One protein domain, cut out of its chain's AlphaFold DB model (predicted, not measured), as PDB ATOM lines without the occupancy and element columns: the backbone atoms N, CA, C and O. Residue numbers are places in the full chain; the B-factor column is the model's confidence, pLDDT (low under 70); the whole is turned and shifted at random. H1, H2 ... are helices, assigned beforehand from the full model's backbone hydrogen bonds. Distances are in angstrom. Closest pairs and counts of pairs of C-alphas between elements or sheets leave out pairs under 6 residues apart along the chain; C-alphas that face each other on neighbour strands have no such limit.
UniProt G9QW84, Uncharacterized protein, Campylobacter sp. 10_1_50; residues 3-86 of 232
ATOM      1  N   PHE A   3     -30.399  -6.631  60.254       87.88
ATOM      2  CA  PHE A   3     -30.416  -6.996  58.831       87.88
ATOM      3  C   PHE A   3     -29.116  -6.631  58.087       87.88
ATOM      4  O   PHE A   3     -28.543  -7.467  57.398       87.88
ATOM      5  N   TYR A   4     -28.601  -5.408  58.281       89.06
ATOM      6  CA  TYR A   4     -27.331  -4.968  57.685       89.06
ATOM      7  C   TYR A   4     -26.159  -5.865  58.111       89.06
ATOM      8  O   TYR A   4     -25.367  -6.298  57.278       89.06
ATOM      9  N   ASN A   5     -26.059  -6.157  59.411       90.69
ATOM     10  CA  ASN A   5     -24.976  -6.980  59.948       90.69
ATOM     11  C   ASN A   5     -25.060  -8.424  59.437       90.69
ATOM     12  O   ASN A   5     -24.032  -9.013  59.109       90.69
ATOM     13  N   ASP A   6     -26.273  -8.972  59.348       92.88
ATOM     14  CA  ASP A   6     -26.514 -10.320  58.833       92.88
ATOM     15  C   ASP A   6     -26.117 -10.419  57.349       92.88
ATOM     16  O   ASP A   6     -25.425 -11.364  56.973       92.88
ATOM     17  N   TYR A   7     -26.438  -9.404  56.536       93.56
ATOM     18  CA  TYR A   7     -26.057  -9.370  55.120       93.56
ATOM     19  C   TYR A   7     -24.535  -9.303  54.942       93.56
ATOM     20  O   TYR A   7     -23.961 -10.064  54.166       93.56
ATOM     21  N   GLN A   8     -23.856  -8.433  55.698       92.75
ATOM     22  CA  GLN A   8     -22.392  -8.317  55.643       92.75
ATOM     23  C   GLN A   8     -21.695  -9.612  56.072       92.75
ATOM     24  O   GLN A   8     -20.701 -10.028  55.468       92.75
ATOM     25  N   LYS A   9     -22.232 -10.275  57.101       94.88
ATOM     26  CA  LYS A   9     -21.722 -11.560  57.580       94.88
ATOM     27  C   LYS A   9     -21.871 -12.648  56.518       94.88
ATOM     28  O   LYS A   9     -20.902 -13.360  56.268       94.88
ATOM     29  N   GLU A  10     -23.042 -12.752  55.897       94.50
ATOM     30  CA  GLU A  10     -23.296 -13.721  54.829       94.50
ATOM     31  C   GLU A  10     -22.416 -13.450  53.606       94.50
ATOM     32  O   GLU A  10     -21.737 -14.351  53.122       94.50
ATOM     33  N   SER A  11     -22.351 -12.195  53.152       93.19
ATOM     34  CA  SER A  11     -21.505 -11.802  52.021       93.19
ATOM     35  C   SER A  11     -20.036 -12.157  52.265       93.19
ATOM     36  O   SER A  11     -19.344 -12.609  51.355       93.19
ATOM     37  N   SER A  12     -19.557 -11.981  53.500       94.00
ATOM     38  CA  SER A  12     -18.190 -12.343  53.886       94.00
ATOM     39  C   SER A  12     -17.972 -13.857  53.926       94.00
ATOM     40  O   SER A  12     -16.890 -14.324  53.577       94.00
ATOM     41  N   ALA A  13     -18.969 -14.627  54.372       94.69
ATOM     42  CA  ALA A  13     -18.906 -16.087  54.392       94.69
ATOM     43  C   ALA A  13     -18.880 -16.652  52.965       94.69
ATOM     44  O   ALA A  13     -17.947 -17.370  52.618       94.69
ATOM     45  N   HIS A  14     -19.811 -16.216  52.113       94.06
ATOM     46  CA  HIS A  14     -19.865 -16.604  50.700       94.06
ATOM     47  C   HIS A  14     -18.566 -16.262  49.958       94.06
ATOM     48  O   HIS A  14     -18.035 -17.090  49.225       94.06
ATOM     49  N   SER A  15     -17.992 -15.076  50.198       93.75
ATOM     50  CA  SER A  15     -16.704 -14.698  49.598       93.75
ATOM     51  C   SER A  15     -15.573 -15.655  49.990       93.75
ATOM     52  O   SER A  15     -14.760 -16.015  49.141       93.75
ATOM     53  N   LYS A  16     -15.521 -16.096  51.254       95.19
ATOM     54  CA  LYS A  16     -14.509 -17.058  51.724       95.19
ATOM     55  C   LYS A  16     -14.695 -18.438  51.102       95.19
ATOM     56  O   LYS A  16     -13.707 -19.067  50.733       95.19
ATOM     57  N   ASP A  17     -15.938 -18.886  50.955       93.56
ATOM     58  CA  ASP A  17     -16.242 -20.158  50.299       93.56
ATOM     59  C   ASP A  17     -15.834 -20.112  48.821       93.56
ATOM     60  O   ASP A  17     -15.162 -21.020  48.329       93.56
ATOM     61  N   VAL A  18     -16.145 -19.011  48.129       94.31
ATOM     62  CA  VAL A  18     -15.721 -18.777  46.742       94.31
ATOM     63  C   VAL A  18     -14.198 -18.774  46.618       94.31
ATOM     64  O   VAL A  18     -13.667 -19.398  45.698       94.31
ATOM     65  N   GLU A  19     -13.476 -18.115  47.527       95.12
ATOM     66  CA  GLU A  19     -12.007 -18.117  47.553       95.12
ATOM     67  C   GLU A  19     -11.433 -19.521  47.763       95.12
ATOM     68  O   GLU A  19     -10.521 -19.928  47.039       95.12
ATOM     69  N   TRP A  20     -11.984 -20.279  48.713       96.25
ATOM     70  CA  TRP A  20     -11.545 -21.640  49.009       96.25
ATOM     71  C   TRP A  20     -11.782 -22.587  47.826       96.25
ATOM     72  O   TRP A  20     -10.865 -23.301  47.417       96.25
ATOM     73  N   ILE A  21     -12.971 -22.540  47.212       94.44
ATOM     74  CA  ILE A  21     -13.285 -23.322  46.007       94.44
ATOM     75  C   ILE A  21     -12.360 -22.909  44.859       94.44
ATOM     76  O   ILE A  21     -11.783 -23.769  44.197       94.44
ATOM     77  N   SER A  22     -12.162 -21.605  44.651       94.69
ATOM     78  CA  SER A  22     -11.293 -21.091  43.586       94.69
ATOM     79  C   SER A  22      -9.853 -21.575  43.734       94.69
ATOM     80  O   SER A  22      -9.216 -21.934  42.745       94.69
ATOM     81  N   LYS A  23      -9.340 -21.608  44.968       95.56
ATOM     82  CA  LYS A  23      -8.011 -22.137  45.273       95.56
ATOM     83  C   LYS A  23      -7.923 -23.629  44.945       95.56
ATOM     84  O   LYS A  23      -7.014 -24.024  44.225       95.56
ATOM     85  N   ASN A  24      -8.896 -24.425  45.389       95.56
ATOM     86  CA  ASN A  24      -8.923 -25.862  45.111       95.56
ATOM     87  C   ASN A  24      -9.010 -26.174  43.612       95.56
ATOM     88  O   ASN A  24      -8.325 -27.081  43.150       95.56
ATOM     89  N   LEU A  25      -9.812 -25.431  42.844       94.06
ATOM     90  CA  LEU A  25      -9.911 -25.619  41.392       94.06
ATOM     91  C   LEU A  25      -8.557 -25.412  40.699       94.06
ATOM     92  O   LEU A  25      -8.208 -26.179  39.806       94.06
ATOM     93  N   LYS A  26      -7.782 -24.414  41.144       93.44
ATOM     94  CA  LYS A  26      -6.433 -24.148  40.621       93.44
ATOM     95  C   LYS A  26      -5.409 -25.181  41.074       93.44
ATOM     96  O   LYS A  26      -4.600 -25.611  40.272       93.44
ATOM     97  N   GLU A  27      -5.439 -25.578  42.344       95.31
ATOM     98  CA  GLU A  27      -4.482 -26.547  42.900       95.31
ATOM     99  C   GLU A  27      -4.674 -27.971  42.360       95.31
ATOM    100  O   GLU A  27      -3.748 -28.772  42.434       95.31
ATOM    101  N   ASN A  28      -5.857 -28.286  41.824       94.44
ATOM    102  CA  ASN A  28      -6.169 -29.588  41.230       94.44
ATOM    103  C   ASN A  28      -6.161 -29.569  39.689       94.44
ATOM    104  O   ASN A  28      -6.671 -30.512  39.089       94.44
ATOM    105  N   ASP A  29      -5.626 -28.512  39.060       91.88
ATOM    106  CA  ASP A  29      -5.509 -28.371  37.599       91.88
ATOM    107  C   ASP A  29      -6.813 -28.707  36.843       91.88
ATOM    108  O   ASP A  29      -6.811 -29.384  35.812       91.88
ATOM    109  N   VAL A  30      -7.956 -28.257  37.376       91.94
ATOM    110  CA  VAL A  30      -9.268 -28.520  36.768       91.94
ATOM    111  C   VAL A  30      -9.360 -27.819  35.410       91.94
ATOM    112  O   VAL A  30      -9.060 -26.630  35.290       91.94
ATOM    113  N   GLU A  31      -9.802 -28.549  34.385       93.31
ATOM    114  CA  GLU A  31     -10.068 -27.988  33.057       93.31
ATOM    115  C   GLU A  31     -11.084 -26.835  33.164       93.31
ATOM    116  O   GLU A  31     -12.058 -26.917  33.913       93.31
ATOM    117  N   ASP A  32     -10.825 -25.725  32.469       93.50
ATOM    118  CA  ASP A  32     -11.633 -24.497  32.527       93.50
ATOM    119  C   ASP A  32     -11.766 -23.848  33.926       93.50
ATOM    120  O   ASP A  32     -12.702 -23.082  34.181       93.50
ATOM    121  N   ALA A  33     -10.816 -24.084  34.842       91.56
ATOM    122  CA  ALA A  33     -10.845 -23.523  36.199       91.56
ATOM    123  C   ALA A  33     -11.073 -21.999  36.240       91.56
ATOM    124  O   ALA A  33     -11.851 -21.521  37.065       91.56
ATOM    125  N   ASP A  34     -10.441 -21.220  35.358       92.38
ATOM    126  CA  ASP A  34     -10.617 -19.762  35.345       92.38
ATOM    127  C   ASP A  34     -12.038 -19.333  34.916       92.38
ATOM    128  O   ASP A  34     -12.566 -18.348  35.448       92.38
ATOM    129  N   ASP A  35     -12.697 -20.082  34.024       95.06
ATOM    130  CA  ASP A  35     -14.096 -19.836  33.637       95.06
ATOM    131  C   ASP A  35     -15.053 -20.201  34.782       95.06
ATOM    132  O   ASP A  35     -15.938 -19.419  35.145       95.06
ATOM    133  N   LEU A  36     -14.819 -21.346  35.434       92.62
ATOM    134  CA  LEU A  36     -15.585 -21.774  36.608       92.62
ATOM    135  C   LEU A  36     -15.466 -20.773  37.761       92.62
ATOM    136  O   LEU A  36     -16.476 -20.407  38.360       92.62
ATOM    137  N   ILE A  37     -14.261 -20.274  38.038       93.31
ATOM    138  CA  ILE A  37     -14.014 -19.254  39.067       93.31
ATOM    139  C   ILE A  37     -14.727 -17.946  38.731       93.31
ATOM    140  O   ILE A  37     -15.318 -17.322  39.614       93.31
ATOM    141  N   SER A  38     -14.691 -17.530  37.465       93.75
ATOM    142  CA  SER A  38     -15.373 -16.313  37.014       93.75
ATOM    143  C   SER A  38     -16.885 -16.417  37.221       93.75
ATOM    144  O   SER A  38     -17.497 -15.493  37.760       93.75
ATOM    145  N   LYS A  39     -17.477 -17.574  36.898       93.31
ATOM    146  CA  LYS A  39     -18.887 -17.869  37.187       93.31
ATOM    147  C   LYS A  39     -19.167 -17.874  38.688       93.31
ATOM    148  O   LYS A  39     -20.122 -17.234  39.113       93.31
ATOM    149  N   LEU A  40     -18.321 -18.525  39.491       91.25
ATOM    150  CA  LEU A  40     -18.484 -18.622  40.945       91.25
ATOM    151  C   LEU A  40     -18.501 -17.238  41.612       91.25
ATOM    152  O   LEU A  40     -19.383 -16.951  42.418       91.25
ATOM    153  N   LYS A  41     -17.578 -16.353  41.215       90.69
ATOM    154  CA  LYS A  41     -17.495 -14.967  41.710       90.69
ATOM    155  C   LYS A  41     -18.703 -14.110  41.332       90.69
ATOM    156  O   LYS A  41     -18.988 -13.142  42.028       90.69
ATOM    157  N   ALA A  42     -19.398 -14.454  40.249       90.75
ATOM    158  CA  ALA A  42     -20.630 -13.786  39.844       90.75
ATOM    159  C   ALA A  42     -21.873 -14.318  40.581       90.75
ATOM    160  O   ALA A  42     -22.941 -13.712  40.489       90.75
ATOM    161  N   THR A  43     -21.765 -15.440  41.303       91.31
ATOM    162  CA  THR A  43     -22.889 -15.991  42.070       91.31
ATOM    163  C   THR A  43     -23.047 -15.315  43.426       91.31
ATOM    164  O   THR A  43     -22.084 -14.850  44.037       91.31
ATOM    165  N   LYS A  44     -24.282 -15.323  43.925       92.62
ATOM    166  CA  LYS A  44     -24.631 -14.968  45.301       92.62
ATOM    167  C   LYS A  44     -25.116 -16.220  46.022       92.62
ATOM    168  O   LYS A  44     -25.652 -17.125  45.376       92.62
ATOM    169  N   SER A  45     -24.976 -16.261  47.345       91.38
ATOM    170  CA  SER A  45     -25.594 -17.334  48.120       91.38
ATOM    171  C   SER A  45     -27.121 -17.237  48.039       91.38
ATOM    172  O   SER A  45     -27.691 -16.157  47.850       91.38
ATOM    173  N   SER A  46     -27.816 -18.363  48.206       90.38
ATOM    174  CA  SER A  46     -29.284 -18.377  48.253       90.38
ATOM    175  C   SER A  46     -29.835 -17.493  49.374       90.38
ATOM    176  O   SER A  46     -30.911 -16.914  49.230       90.38
ATOM    177  N   TYR A  47     -29.092 -17.370  50.476       91.19
ATOM    178  CA  TYR A  47     -29.471 -16.518  51.594       91.19
ATOM    179  C   TYR A  47     -29.321 -15.036  51.240       91.19
ATOM    180  O   TYR A  47     -30.249 -14.271  51.488       91.19
ATOM    181  N   MET A  48     -28.238 -14.641  50.556       93.94
ATOM    182  CA  MET A  48     -28.102 -13.278  50.024       93.94
ATOM    183  C   MET A  48     -29.272 -12.932  49.103       93.94
ATOM    184  O   MET A  48     -29.925 -11.923  49.323       93.94
ATOM    185  N   ILE A  49     -29.607 -13.794  48.138       93.38
ATOM    186  CA  ILE A  49     -30.721 -13.554  47.199       93.38
ATOM    187  C   ILE A  49     -32.053 -13.355  47.945       93.38
ATOM    188  O   ILE A  49     -32.837 -12.470  47.597       93.38
ATOM    189  N   ALA A  50     -32.311 -14.156  48.983       92.00
ATOM    190  CA  ALA A  50     -33.509 -14.010  49.804       92.00
ATOM    191  C   ALA A  50     -33.530 -12.663  50.545       92.00
ATOM    192  O   ALA A  50     -34.535 -11.954  50.487       92.00
ATOM    193  N   MET A  51     -32.412 -12.277  51.167       92.75
ATOM    194  CA  MET A  51     -32.280 -10.989  51.851       92.75
ATOM    195  C   MET A  51     -32.464  -9.810  50.888       92.75
ATOM    196  O   MET A  51     -33.185  -8.869  51.206       92.75
ATOM    197  N   GLU A  52     -31.864  -9.861  49.700       94.00
ATOM    198  CA  GLU A  52     -32.030  -8.824  48.676       94.00
ATOM    199  C   GLU A  52     -33.503  -8.674  48.280       94.00
ATOM    200  O   GLU A  52     -34.043  -7.570  48.310       94.00
ATOM    201  N   SER A  53     -34.198  -9.789  48.033       90.25
ATOM    202  CA  SER A  53     -35.632  -9.769  47.722       90.25
ATOM    203  C   SER A  53     -36.484  -9.197  48.863       90.25
ATOM    204  O   SER A  53     -37.443  -8.463  48.612       90.25
ATOM    205  N   GLU A  54     -36.166  -9.525  50.117       88.62
ATOM    206  CA  GLU A  54     -36.851  -8.968  51.289       88.62
ATOM    207  C   GLU A  54     -36.633  -7.459  51.411       88.62
ATOM    208  O   GLU A  54     -37.591  -6.719  51.650       88.62
ATOM    209  N   PHE A  55     -35.404  -6.991  51.188       90.94
ATOM    210  CA  PHE A  55     -35.077  -5.570  51.186       90.94
ATOM    211  C   PHE A  55     -35.881  -4.809  50.126       90.94
ATOM    212  O   PHE A  55     -36.494  -3.788  50.442       90.94
ATOM    213  N   GLU A  56     -35.930  -5.308  48.891       89.94
ATOM    214  CA  GLU A  56     -36.660  -4.658  47.796       89.94
ATOM    215  C   GLU A  56     -38.169  -4.615  48.056       89.94
ATOM    216  O   GLU A  56     -38.832  -3.607  47.797       89.94
ATOM    217  N   LYS A  57     -38.729  -5.688  48.628       83.25
ATOM    218  CA  LYS A  57     -40.144  -5.738  49.022       83.25
ATOM    219  C   LYS A  57     -40.460  -4.733  50.123       83.25
ATOM    220  O   LYS A  57     -41.454  -4.019  50.008       83.25
ATOM    221  N   ALA A  58     -39.618  -4.677  51.154       81.94
ATOM    222  CA  ALA A  58     -39.838  -3.834  52.322       81.94
ATOM    223  C   ALA A  58     -39.590  -2.350  52.031       81.94
ATOM    224  O   ALA A  58     -40.287  -1.496  52.563       81.94
ATOM    225  N   THR A  59     -38.608  -2.017  51.195       83.50
ATOM    226  CA  THR A  59     -38.193  -0.620  50.969       83.50
ATOM    227  C   THR A  59     -38.719  -0.037  49.661       83.50
ATOM    228  O   THR A  59     -38.831   1.179  49.538       83.50
ATOM    229  N   GLY A  60     -39.037  -0.880  48.673       82.06
ATOM    230  CA  GLY A  60     -39.342  -0.448  47.309       82.06
ATOM    231  C   GLY A  60     -38.130   0.051  46.512       82.06
ATOM    232  O   GLY A  60     -38.314   0.501  45.382       82.06
ATOM    233  N   LEU A  61     -36.920  -0.016  47.073       85.44
ATOM    234  CA  LEU A  61     -35.663   0.331  46.409       85.44
ATOM    235  C   LEU A  61     -35.026  -0.930  45.828       85.44
ATOM    236  O   LEU A  61     -35.050  -1.960  46.489       85.44
ATOM    237  N   GLU A  62     -34.410  -0.831  44.650       91.88
ATOM    238  CA  GLU A  62     -33.548  -1.897  44.123       91.88
ATOM    239  C   GLU A  62     -32.389  -2.166  45.091       91.88
ATOM    240  O   GLU A  62     -31.830  -1.231  45.691       91.88
ATOM    241  N   PHE A  63     -32.027  -3.438  45.260       93.19
ATOM    242  CA  PHE A  63     -30.971  -3.787  46.193       93.19
ATOM    243  C   PHE A  63     -29.603  -3.277  45.721       93.19
ATOM    244  O   PHE A  63     -29.091  -3.642  44.664       93.19
ATOM    245  N   SER A  64     -28.956  -2.480  46.569       93.31
ATOM    246  CA  SER A  64     -27.549  -2.109  46.443       93.31
ATOM    247  C   SER A  64     -26.955  -1.858  47.828       93.31
ATOM    248  O   SER A  64     -27.681  -1.534  48.771       93.31
ATOM    249  N   LEU A  65     -25.629  -1.974  47.968       90.62
ATOM    250  CA  LEU A  65     -24.954  -1.651  49.232       90.62
ATOM    251  C   LEU A  65     -25.190  -0.191  49.645       90.62
ATOM    252  O   LEU A  65     -25.394   0.084  50.822       90.62
ATOM    253  N   GLU A  66     -25.237   0.725  48.677       92.56
ATOM    254  CA  GLU A  66     -25.534   2.139  48.912       92.56
ATOM    255  C   GLU A  66     -26.954   2.339  49.466       92.56
ATOM    256  O   GLU A  66     -27.141   3.020  50.476       92.56
ATOM    257  N   ASN A  67     -27.958   1.698  48.859       91.94
ATOM    258  CA  ASN A  67     -29.340   1.768  49.336       91.94
ATOM    259  C   ASN A  67     -29.495   1.109  50.710       91.94
ATOM    260  O   ASN A  67     -30.199   1.635  51.573       91.94
ATOM    261  N   LEU A  68     -28.803  -0.006  50.944       91.88
ATOM    262  CA  LEU A  68     -28.781  -0.687  52.234       91.88
ATOM    263  C   LEU A  68     -28.193   0.210  53.340       91.88
ATOM    264  O   LEU A  68     -28.768   0.315  54.427       91.88
ATOM    265  N   GLU A  69     -27.078   0.889  53.063       90.75
ATOM    266  CA  GLU A  69     -26.433   1.838  53.981       90.75
ATOM    267  C   GLU A  69     -27.326   3.059  54.245       90.75
ATOM    268  O   GLU A  69     -27.507   3.476  55.392       90.75
ATOM    269  N   ARG A  70     -27.963   3.592  53.195       90.94
ATOM    270  CA  ARG A  70     -28.912   4.707  53.293       90.94
ATOM    271  C   ARG A  70     -30.104   4.368  54.187       90.94
ATOM    272  O   ARG A  70     -30.480   5.179  55.035       90.94
ATOM    273  N   VAL A  71     -30.691   3.180  54.024       88.75
ATOM    274  CA  VAL A  71     -31.807   2.713  54.862       88.75
ATOM    275  C   VAL A  71     -31.345   2.526  56.305       88.75
ATOM    276  O   VAL A  71     -31.999   3.025  57.218       88.75
ATOM    277  N   LYS A  72     -30.184   1.898  56.533       90.88
ATOM    278  CA  LYS A  72     -29.592   1.775  57.876       90.88
ATOM    279  C   LYS A  72     -29.450   3.141  58.558       90.88
ATOM    280  O   LYS A  72     -29.910   3.294  59.687       90.88
ATOM    281  N   HIS A  73     -28.878   4.130  57.871       90.56
ATOM    282  CA  HIS A  73     -28.716   5.477  58.417       90.56
ATOM    283  C   HIS A  73     -30.052   6.152  58.747       90.56
ATOM    284  O   HIS A  73     -30.161   6.818  59.775       90.56
ATOM    285  N   ALA A  74     -31.087   5.952  57.926       86.44
ATOM    286  CA  ALA A  74     -32.423   6.462  58.228       86.44
ATOM    287  C   ALA A  74     -32.968   5.874  59.543       86.44
ATOM    288  O   ALA A  74     -33.459   6.620  60.390       86.44
ATOM    289  N   PHE A  75     -32.822   4.560  59.747       85.62
ATOM    290  CA  PHE A  75     -33.264   3.876  60.968       85.62
ATOM    291  C   PHE A  75     -32.463   4.258  62.218       85.62
ATOM    292  O   PHE A  75     -33.035   4.291  63.311       85.62
ATOM    293  N   GLU A  76     -31.167   4.541  62.069       89.06
ATOM    294  CA  GLU A  76     -30.303   5.041  63.147       89.06
ATOM    295  C   GLU A  76     -30.632   6.492  63.531       89.06
ATOM    296  O   GLU A  76     -30.504   6.854  64.698       89.06
ATOM    297  N   SER A  77     -31.079   7.313  62.572       89.00
ATOM    298  CA  SER A  77     -31.446   8.713  62.813       89.00
ATOM    299  C   SER A  77     -32.838   8.876  63.423       89.00
ATOM    300  O   SER A  77     -33.003   9.655  64.357       89.00
ATOM    301  N   ASP A  78     -33.851   8.219  62.857       81.31
ATOM    302  CA  ASP A  78     -35.241   8.291  63.317       81.31
ATOM    303  C   ASP A  78     -35.963   7.004  62.920       81.31
ATOM    304  O   ASP A  78     -36.483   6.851  61.812       81.31
ATOM    305  N   THR A  79     -35.977   6.055  63.853       78.12
ATOM    306  CA  THR A  79     -36.554   4.727  63.650       78.12
ATOM    307  C   THR A  79     -38.029   4.791  63.249       78.12
ATOM    308  O   THR A  79     -38.445   4.051  62.360       78.12
ATOM    309  N   SER A  80     -38.817   5.680  63.860       71.94
ATOM    310  CA  SER A  80     -40.257   5.787  63.600       71.94
ATOM    311  C   SER A  80     -40.529   6.344  62.207       71.94
ATOM    312  O   SER A  80     -41.357   5.805  61.472       71.94
ATOM    313  N   LYS A  81     -39.803   7.396  61.815       74.00
ATOM    314  CA  LYS A  81     -39.923   8.001  60.484       74.00
ATOM    315  C   LYS A  81     -39.415   7.073  59.384       74.00
ATOM    316  O   LYS A  81     -40.043   6.990  58.333       74.00
ATOM    317  N   ALA A  82     -38.309   6.369  59.620       77.44
ATOM    318  CA  ALA A  82     -37.768   5.400  58.673       77.44
ATOM    319  C   ALA A  82     -38.713   4.205  58.481       77.44
ATOM    320  O   ALA A  82     -38.972   3.814  57.346       77.44
ATOM    321  N   ALA A  83     -39.289   3.679  59.568       73.69
ATOM    322  CA  ALA A  83     -40.282   2.610  59.499       73.69
ATOM    323  C   ALA A  83     -41.548   3.035  58.737       73.69
ATOM    324  O   ALA A  83     -42.078   2.249  57.961       73.69
ATOM    325  N   ALA A  84     -42.006   4.278  58.914       69.19
ATOM    326  CA  ALA A  84     -43.159   4.819  58.190       69.19
ATOM    327  C   ALA A  84     -42.898   5.064  56.690       69.19
ATOM    328  O   ALA A  84     -43.848   5.236  55.937       69.19
ATOM    329  N   ALA A  85     -41.631   5.114  56.266       71.00
ATOM    330  CA  ALA A  85     -41.237   5.305  54.870       71.00
ATOM    331  C   ALA A  85     -41.000   3.984  54.116       71.00
ATOM    332  O   ALA A  85     -40.731   4.014  52.914       71.00
ATOM    333  N   LEU A  86     -41.060   2.839  54.807       76.88
ATOM    334  CA  LEU A  86     -41.060   1.530  54.161       76.88
ATOM    335  C   LEU A  86     -42.313   1.372  53.296       76.88
ATOM    336  O   LEU A  86     -43.329   2.028  53.519       76.88
TER     337      LEU A  86
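Overview. This is residues 3 to 86 of the 232 residues of an uncharacterized protein of Campylobacter sp. 10_1_50 (UniProt G9QW84). What shape is this? A loose rod: H2 and then H3 fold back beside one long helix, H1, and H4 and H5 lengthen the rod past residue 3. What makes it up? The printed part has 84 residues with five named helices, H1 to H5, and is all helix. The radius of gyration of the C-alphas is 17.0 A, the spans 55 by 18 by 17 A.

Along the chain. Where is H1? H1, residues 3 to 27, runs 36.2 A from C-alpha 3 at (-30.416, -6.996, 58.831). And the others? H2 is residues 33 to 42, H3 46 to 59, H4 65 to 77, and H5 79 to 84, ending at C-alpha 84 (-43.159, 4.819, 58.190).

Arrangement. What touches the hub, H1? H2 forms a hairpin with it, closest C-alphas Ser 22 and Ile 37, 5.6 A; H3 touches residues 7 to 11 alone, closest Tyr 7 and Met 48, 6.7 A. H4 only just touches H1, with 3 pairs of C-alphas within 8 A, closest Tyr 4 and Leu 68, 7.1 A. And H5? It touches H4 at a steep tilt of 64 degrees, closest C-alphas Phe 75 and Ala 82, 5.3 A. In H1 to H5 every O i to N i+4 pair is within hydrogen-bond range.

Size, cuts and confidence. How long is it? The farthest C-alphas, Asp 29 and Ser 80, are 55.2 A apart. Any cut or weak spot? The printed part has no cut, the four links are tight, and pLDDT is under 70 at residue 84.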